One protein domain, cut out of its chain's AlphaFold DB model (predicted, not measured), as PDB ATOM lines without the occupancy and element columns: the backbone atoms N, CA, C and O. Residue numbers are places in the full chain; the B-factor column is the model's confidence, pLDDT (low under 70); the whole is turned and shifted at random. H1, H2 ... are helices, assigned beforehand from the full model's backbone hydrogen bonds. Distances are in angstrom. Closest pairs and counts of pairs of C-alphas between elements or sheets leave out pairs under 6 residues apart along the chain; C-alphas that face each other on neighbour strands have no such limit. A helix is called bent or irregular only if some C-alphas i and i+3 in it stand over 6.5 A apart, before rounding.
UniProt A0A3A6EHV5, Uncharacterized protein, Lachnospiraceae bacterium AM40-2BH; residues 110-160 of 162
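This is residues 110 to 160 of the 162 residues of an uncharacterized protein of Lachnospiraceae bacterium AM40-2BH (UniProt A0A3A6EHV5). The model is an open zigzag of three helices, with the short helix H2 in the middle, the longer helices H1 and H3 as two arms, and a tight turn at each of the two corners. The chain folds back at each corner, the end of H1 coming near the start of H2 and the end of H2 near the start of H3, while the far parts of the arms, residues 110 to 120 and 150 to 160, stick out with no core between them. The printed part has 51 residues, with three named helices in the order H1, H2, H3 and no named strand, and its class is all helix. It is loose, with a radius of gyration of the C-alphas of 13.4 A, and the C-alphas span 36 by 25 by 19 A along their three main axes.

H1 runs from Gln 110 to Glu 127, 18 residues and 26.2 A from first to last C-alpha. It begins at C-alpha 110, at (-34.109, -26.600, -37.064), and ends at C-alpha 127, at (-32.285, -12.703, -14.897). H2 covers residues 131 to 138, eight residues, and is 10.2 A long from first to last C-alpha. H3 covers residues 143 to 158, 16 residues and 22.6 A, and ends at C-alpha 158, at (-42.107, -32.563, -4.021). No helix is bent.

H1 and H2 are close but not clearly touching, the closest C-alphas being those of Leu 125 and Leu 131, 6.1 A apart. Their lines stand at a steep tilt of 56 degrees, and they run opposite ways. H2 and H3 are also close but not clearly touching, and the C-alphas of Ala 138 and Ile 146 are their closest, 7.3 A apart. These two helices run opposite ways at a steep tilt of 43 degrees. H1 and H3 are apart. In H1, H2 and H3 every pair of O i and N i+4 is within hydrogen-bond range.

The two C-alphas farthest apart are those of Glu 111 and Ser 159, at 38.3 A, and the first and last printed C-alphas, of Gln 110 and Gly 160, are 37.6 A apart. Residues 110 to 120, which belong to H1, stand free, and so do residues 150 to 160, of which 150 to 158 belong to H3. The links from H1 to H2, with three residues, and from H2 to H3, with four, are both tight. The printed part has no cut. The mean pLDDT of the printed part is 88.3, and residue 160 is the one printed residue under 70.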
ATOM      1  N   GLN A 110     -34.650 -25.951 -38.258       87.88
ATOM      2  CA  GLN A 110     -34.109 -26.600 -37.064       87.88
ATOM      3  C   GLN A 110     -33.080 -25.713 -36.356       87.88
ATOM      4  O   GLN A 110     -33.171 -25.526 -35.142       87.88
ATOM      5  N   GLU A 111     -32.153 -25.102 -37.098       87.94
ATOM      6  CA  GLU A 111     -31.155 -24.202 -36.512       87.94
ATOM      7  C   GLU A 111     -31.801 -22.934 -35.936       87.94
ATOM      8  O   GLU A 111     -31.443 -22.499 -34.843       87.94
ATOM      9  N   LEU A 112     -32.806 -22.363 -36.607       86.38
ATOM     10  CA  LEU A 112     -33.534 -21.210 -36.077       86.38
ATOM     11  C   LEU A 112     -34.261 -21.543 -34.767       86.38
ATOM     12  O   LEU A 112     -34.217 -20.743 -33.831       86.38
ATOM     13  N   GLU A 113     -34.924 -22.698 -34.683       91.38
ATOM     14  CA  GLU A 113     -35.563 -23.138 -33.437       91.38
ATOM     15  C   GLU A 113     -34.530 -23.381 -32.333       91.38
ATOM     16  O   GLU A 113     -34.697 -22.893 -31.214       91.38
ATOM     17  N   ARG A 114     -33.397 -24.014 -32.654       91.06
ATOM     18  CA  ARG A 114     -32.285 -24.182 -31.709       91.06
ATOM     19  C   ARG A 114     -31.771 -22.839 -31.182       91.06
ATOM     20  O   ARG A 114     -31.593 -22.685 -29.974       91.06
ATOM     21  N   LEU A 115     -31.573 -21.850 -32.054       91.50
ATOM     22  CA  LEU A 115     -31.134 -20.506 -31.667       91.50
ATOM     23  C   LEU A 115     -32.165 -19.785 -30.789       91.50
ATOM     24  O   LEU A 115     -31.783 -19.078 -29.854       91.50
ATOM     25  N   LYS A 116     -33.466 -19.964 -31.050       91.88
ATOM     26  CA  LYS A 116     -34.527 -19.423 -30.184       91.88
ATOM     27  C   LYS A 116     -34.460 -20.024 -28.784       91.88
ATOM     28  O   LYS A 116     -34.557 -19.270 -27.816       91.88
ATOM     29  N   GLU A 117     -34.271 -21.337 -28.666       93.06
ATOM     30  CA  GLU A 117     -34.141 -22.002 -27.365       93.06
ATOM     31  C   GLU A 117     -32.881 -21.554 -26.615       93.06
ATOM     32  O   GLU A 117     -32.964 -21.196 -25.439       93.06
ATOM     33  N   ILE A 118     -31.737 -21.446 -27.300       92.00
ATOM     34  CA  ILE A 118     -30.508 -20.887 -26.710       92.00
ATOM     35  C   ILE A 118     -30.763 -19.476 -26.182       92.00
ATOM     36  O   ILE A 118     -30.430 -19.171 -25.038       92.00
ATOM     37  N   ARG A 119     -31.414 -18.619 -26.974       92.56
ATOM     38  CA  ARG A 119     -31.706 -17.241 -26.568       92.56
ATOM     39  C   ARG A 119     -32.615 -17.171 -25.340       92.56
ATOM     40  O   ARG A 119     -32.427 -16.289 -24.506       92.56
ATOM     41  N   LYS A 120     -33.583 -18.083 -25.202       92.69
ATOM     42  CA  LYS A 120     -34.406 -18.186 -23.984       92.69
ATOM     43  C   LYS A 120     -33.544 -18.520 -22.767       92.69
ATOM     44  O   LYS A 120     -33.672 -17.849 -21.746       92.69
ATOM     45  N   ILE A 121     -32.634 -19.490 -22.893       90.50
ATOM     46  CA  ILE A 121     -31.691 -19.856 -21.824       90.50
ATOM     47  C   ILE A 121     -30.806 -18.661 -21.457       90.50
ATOM     48  O   ILE A 121     -30.657 -18.346 -20.280       90.50
ATOM     49  N   GLU A 122     -30.256 -17.953 -22.443       90.69
ATOM     50  CA  GLU A 122     -29.441 -16.758 -22.201       90.69
ATOM     51  C   GLU A 122     -30.209 -15.665 -21.447       90.69
ATOM     52  O   GLU A 122     -29.657 -15.050 -20.533       90.69
ATOM     53  N   CYS A 123     -31.472 -15.417 -21.807       92.00
ATOM     54  CA  CYS A 123     -32.325 -14.467 -21.095       92.00
ATOM     55  C   CYS A 123     -32.537 -14.890 -19.634       92.00
ATOM     56  O   CYS A 123     -32.317 -14.079 -18.737       92.00
ATOM     57  N   GLU A 124     -32.875 -16.157 -19.382       92.25
ATOM     58  CA  GLU A 124     -33.044 -16.681 -18.019       92.25
ATOM     59  C   GLU A 124     -31.749 -16.591 -17.203       92.25
ATOM     60  O   GLU A 124     -31.780 -16.214 -16.034       92.25
ATOM     61  N   LEU A 125     -30.592 -16.867 -17.810       90.81
ATOM     62  CA  LEU A 125     -29.292 -16.727 -17.147       90.81
ATOM     63  C   LEU A 125     -28.961 -15.270 -16.800       90.81
ATOM     64  O   LEU A 125     -28.307 -15.024 -15.786       90.81
ATOM     65  N   ARG A 126     -29.412 -14.293 -17.601       89.50
ATOM     66  CA  ARG A 126     -29.270 -12.864 -17.267       89.50
ATOM     67  C   ARG A 126     -30.136 -12.472 -16.075       89.50
ATOM     68  O   ARG A 126     -29.676 -11.709 -15.229       89.50
ATOM     69  N   GLU A 127     -31.362 -12.981 -16.004       93.62
ATOM     70  CA  GLU A 127     -32.285 -12.703 -14.897       93.62
ATOM     71  C   GLU A 127     -31.918 -13.467 -13.617       93.62
ATOM     72  O   GLU A 127     -32.121 -12.967 -12.509       93.62
ATOM     73  N   LYS A 128     -31.334 -14.662 -13.753       92.50
ATOM     74  CA  LYS A 128     -30.953 -15.559 -12.652       92.50
ATOM     75  C   LYS A 128     -29.483 -15.990 -12.780       92.50
ATOM     76  O   LYS A 128     -29.206 -17.158 -13.067       92.50
ATOM     77  N   PRO A 129     -28.513 -15.099 -12.494       89.69
ATOM     78  CA  PRO A 129     -27.089 -15.380 -12.709       89.69
ATOM     79  C   PRO A 129     -26.547 -16.583 -11.930       89.69
ATOM     80  O   PRO A 129     -25.596 -17.224 -12.368       89.69
ATOM     81  N   TYR A 130     -27.160 -16.931 -10.793       87.19
ATOM     82  CA  TYR A 130     -26.769 -18.096  -9.991       87.19
ATOM     83  C   TYR A 130     -26.931 -19.428 -10.745       87.19
ATOM     84  O   TYR A 130     -26.236 -20.395 -10.436       87.19
ATOM     85  N   LEU A 131     -27.802 -19.482 -11.760       89.44
ATOM     86  CA  LEU A 131     -27.967 -20.661 -12.612       89.44
ATOM     87  C   LEU A 131     -26.740 -20.928 -13.493       89.44
ATOM     88  O   LEU A 131     -26.572 -22.050 -13.964       89.44
ATOM     89  N   LEU A 132     -25.854 -19.946 -13.687       88.75
ATOM     90  CA  LEU A 132     -24.642 -20.127 -14.481       88.75
ATOM     91  C   LEU A 132     -23.697 -21.160 -13.853       88.75
ATOM     92  O   LEU A 132     -23.153 -22.003 -14.564       88.75
ATOM     93  N   GLU A 133     -23.522 -21.130 -12.530       87.06
ATOM     94  CA  GLU A 133     -22.695 -22.119 -11.826       87.06
ATOM     95  C   GLU A 133     -23.319 -23.516 -11.889       87.06
ATOM     96  O   GLU A 133     -22.620 -24.500 -12.117       87.06
ATOM     97  N   PHE A 134     -24.649 -23.599 -11.794       87.19
ATOM     98  CA  PHE A 134     -25.364 -24.857 -12.003       87.19
ATOM     99  C   PHE A 134     -25.142 -25.404 -13.421       87.19
ATOM    100  O   PHE A 134     -24.807 -26.575 -13.583       87.19
ATOM    101  N   MET A 135     -25.259 -24.557 -14.448       88.06
ATOM    102  CA  MET A 135     -25.036 -24.951 -15.841       88.06
ATOM    103  C   MET A 135     -23.606 -25.431 -16.095       88.06
ATOM    104  O   MET A 135     -23.431 -26.441 -16.775       88.06
ATOM    105  N   LYS A 136     -22.591 -24.768 -15.522       88.94
ATOM    106  CA  LYS A 136     -21.186 -25.205 -15.622       88.94
ATOM    107  C   LYS A 136     -20.976 -26.618 -15.089       88.94
ATOM    108  O   LYS A 136     -20.196 -27.365 -15.667       88.94
ATOM    109  N   VAL A 137     -21.661 -26.985 -14.006       89.19
ATOM    110  CA  VAL A 137     -21.618 -28.354 -13.477       89.19
ATOM    111  C   VAL A 137     -22.392 -29.293 -14.398       89.19
ATOM    112  O   VAL A 137     -21.854 -30.320 -14.806       89.19
ATOM    113  N   ALA A 138     -23.618 -28.929 -14.779       88.00
ATOM    114  CA  ALA A 138     -24.510 -29.779 -15.563       88.00
ATOM    115  C   ALA A 138     -23.899 -30.239 -16.900       88.00
ATOM    116  O   ALA A 138     -24.039 -31.405 -17.254       88.00
ATOM    117  N   VAL A 139     -23.165 -29.373 -17.613       89.19
ATOM    118  CA  VAL A 139     -22.534 -29.724 -18.906       89.19
ATOM    119  C   VAL A 139     -21.378 -30.725 -18.796       89.19
ATOM    120  O   VAL A 139     -20.928 -31.247 -19.813       89.19
ATOM    121  N   THR A 140     -20.876 -30.990 -17.586       92.31
ATOM    122  CA  THR A 140     -19.811 -31.982 -17.347       92.31
ATOM    123  C   THR A 140     -20.345 -33.378 -17.035       92.31
ATOM    124  O   THR A 140     -19.569 -34.332 -16.987       92.31
ATOM    125  N   LEU A 141     -21.655 -33.499 -16.811       91.38
ATOM    126  CA  LEU A 141     -22.295 -34.742 -16.411       91.38
ATOM    127  C   LEU A 141     -22.622 -35.606 -17.631       91.38
ATOM    128  O   LEU A 141     -22.984 -35.104 -18.694       91.38
ATOM    129  N   ASN A 142     -22.526 -36.923 -17.460       92.31
ATOM    130  CA  ASN A 142     -23.039 -37.884 -18.434       92.31
ATOM    131  C   ASN A 142     -24.546 -38.146 -18.229       92.31
ATOM    132  O   ASN A 142     -25.135 -37.693 -17.247       92.31
ATOM    133  N   ASN A 143     -25.167 -38.907 -19.135       89.38
ATOM    134  CA  ASN A 143     -26.612 -39.169 -19.093       89.38
ATOM    135  C   ASN A 143     -27.080 -39.784 -17.757       89.38
ATOM    136  O   ASN A 143     -28.042 -39.294 -17.178       89.38
ATOM    137  N   GLU A 144     -26.369 -40.779 -17.210       90.62
ATOM    138  CA  GLU A 144     -26.743 -41.428 -15.937       90.62
ATOM    139  C   GLU A 144     -26.665 -40.461 -14.742       90.62
ATOM    140  O   GLU A 144     -27.497 -40.479 -13.826       90.62
ATOM    141  N   GLN A 145     -25.661 -39.582 -14.747       89.94
ATOM    142  CA  GLN A 145     -25.489 -38.549 -13.729       89.94
ATOM    143  C   GLN A 145     -26.556 -37.454 -13.843       89.94
ATOM    144  O   GLN A 145     -27.042 -36.976 -12.815       89.94
ATOM    145  N   ILE A 146     -26.952 -37.084 -15.065       89.38
ATOM    146  CA  ILE A 146     -28.066 -36.160 -15.309       89.38
ATOM    147  C   ILE A 146     -29.375 -36.763 -14.797       89.38
ATOM    148  O   ILE A 146     -30.082 -36.093 -14.046       89.38
ATOM    149  N   ASP A 147     -29.666 -38.024 -15.113       88.62
ATOM    150  CA  ASP A 147     -30.885 -38.699 -14.649       88.62
ATOM    151  C   ASP A 147     -30.949 -38.744 -13.116       88.62
ATOM    152  O   ASP A 147     -31.989 -38.484 -12.504       88.62
ATOM    153  N   THR A 148     -29.815 -39.012 -12.466       90.31
ATOM    154  CA  THR A 148     -29.714 -38.991 -11.000       90.31
ATOM    155  C   THR A 148     -29.982 -37.593 -10.433       90.31
ATOM    156  O   THR A 148     -30.732 -37.451  -9.464       90.31
ATOM    157  N   LEU A 149     -29.409 -36.552 -11.045       87.69
ATOM    158  CA  LEU A 149     -29.605 -35.160 -10.637       87.69
ATOM    159  C   LEU A 149     -31.068 -34.719 -10.786       87.69
ATOM    160  O   LEU A 149     -31.616 -34.108  -9.867       87.69
ATOM    161  N   VAL A 150     -31.704 -35.040 -11.916       87.19
ATOM    162  CA  VAL A 150     -33.110 -34.704 -12.189       87.19
ATOM    163  C   VAL A 150     -34.024 -35.349 -11.151       87.19
ATOM    164  O   VAL A 150     -34.818 -34.649 -10.524       87.19
ATOM    165  N   ASN A 151     -33.848 -36.646 -10.887       89.44
ATOM    166  CA  ASN A 151     -34.635 -37.365  -9.884       89.44
ATOM    167  C   ASN A 151     -34.525 -36.734  -8.487       89.44
ATOM    168  O   ASN A 151     -35.510 -36.644  -7.753       89.44
ATOM    169  N   GLU A 152     -33.334 -36.281  -8.100       87.94
ATOM    170  CA  GLU A 152     -33.129 -35.672  -6.787       87.94
ATOM    171  C   GLU A 152     -33.722 -34.255  -6.696       87.94
ATOM    172  O   GLU A 152     -34.284 -33.878  -5.662       87.94
ATOM    173  N   LEU A 153     -33.676 -33.483  -7.787       86.94
ATOM    174  CA  LEU A 153     -34.352 -32.186  -7.886       86.94
ATOM    175  C   LEU A 153     -35.878 -32.330  -7.805       86.94
ATOM    176  O   LEU A 153     -36.527 -31.546  -7.106       86.94
ATOM    177  N   GLU A 154     -36.455 -33.342  -8.457       87.81
ATOM    178  CA  GLU A 154     -37.892 -33.620  -8.381       87.81
ATOM    179  C   GLU A 154     -38.335 -33.986  -6.963       87.81
ATOM    180  O   GLU A 154     -39.326 -33.438  -6.470       87.81
ATOM    181  N   LYS A 155     -37.569 -34.830  -6.258       88.94
ATOM    182  CA  LYS A 155     -37.844 -35.151  -4.848       88.94
ATOM    183  C   LYS A 155     -37.821 -33.910  -3.967       88.94
ATOM    184  O   LYS A 155     -38.735 -33.721  -3.166       88.94
ATOM    185  N   ARG A 156     -36.818 -33.039  -4.130       82.38
ATOM    186  CA  ARG A 156     -36.723 -31.786  -3.361       82.38
ATOM    187  C   ARG A 156     -37.931 -30.888  -3.602       82.38
ATOM    188  O   ARG A 156     -38.532 -30.407  -2.641       82.38
ATOM    189  N   LYS A 157     -38.342 -30.744  -4.863       82.06
ATOM    190  CA  LYS A 157     -39.528 -29.973  -5.248       82.06
ATOM    191  C   LYS A 157     -40.819 -30.554  -4.655       82.06
ATOM    192  O   LYS A 157     -41.657 -29.793  -4.184       82.06
ATOM    193  N   ALA A 158     -40.959 -31.880  -4.624       77.19
ATOM    194  CA  ALA A 158     -42.107 -32.563  -4.021       77.19
ATOM    195  C   ALA A 158     -42.134 -32.461  -2.485       77.19
ATOM    196  O   ALA A 158     -43.205 -32.406  -1.887       77.19
ATOM    197  N   SER A 159     -40.965 -32.394  -1.844       75.56
ATOM    198  CA  SER A 159     -40.843 -32.258  -0.387       75.56
ATOM    199  C   SER A 159     -41.086 -30.839   0.152       75.56
ATOM    200  O   SER A 159     -41.032 -30.643   1.362       75.56
ATOM    201  N   GLY A 160     -41.368 -29.852  -0.711       55.22
ATOM    202  CA  GLY A 160     -41.738 -28.488  -0.302       55.22
ATOM    203  C   GLY A 160     -40.621 -27.680   0.367       55.22
ATOM    204  O   GLY A 160     -40.890 -26.623   0.925       55.22
TER     205      GLY A 160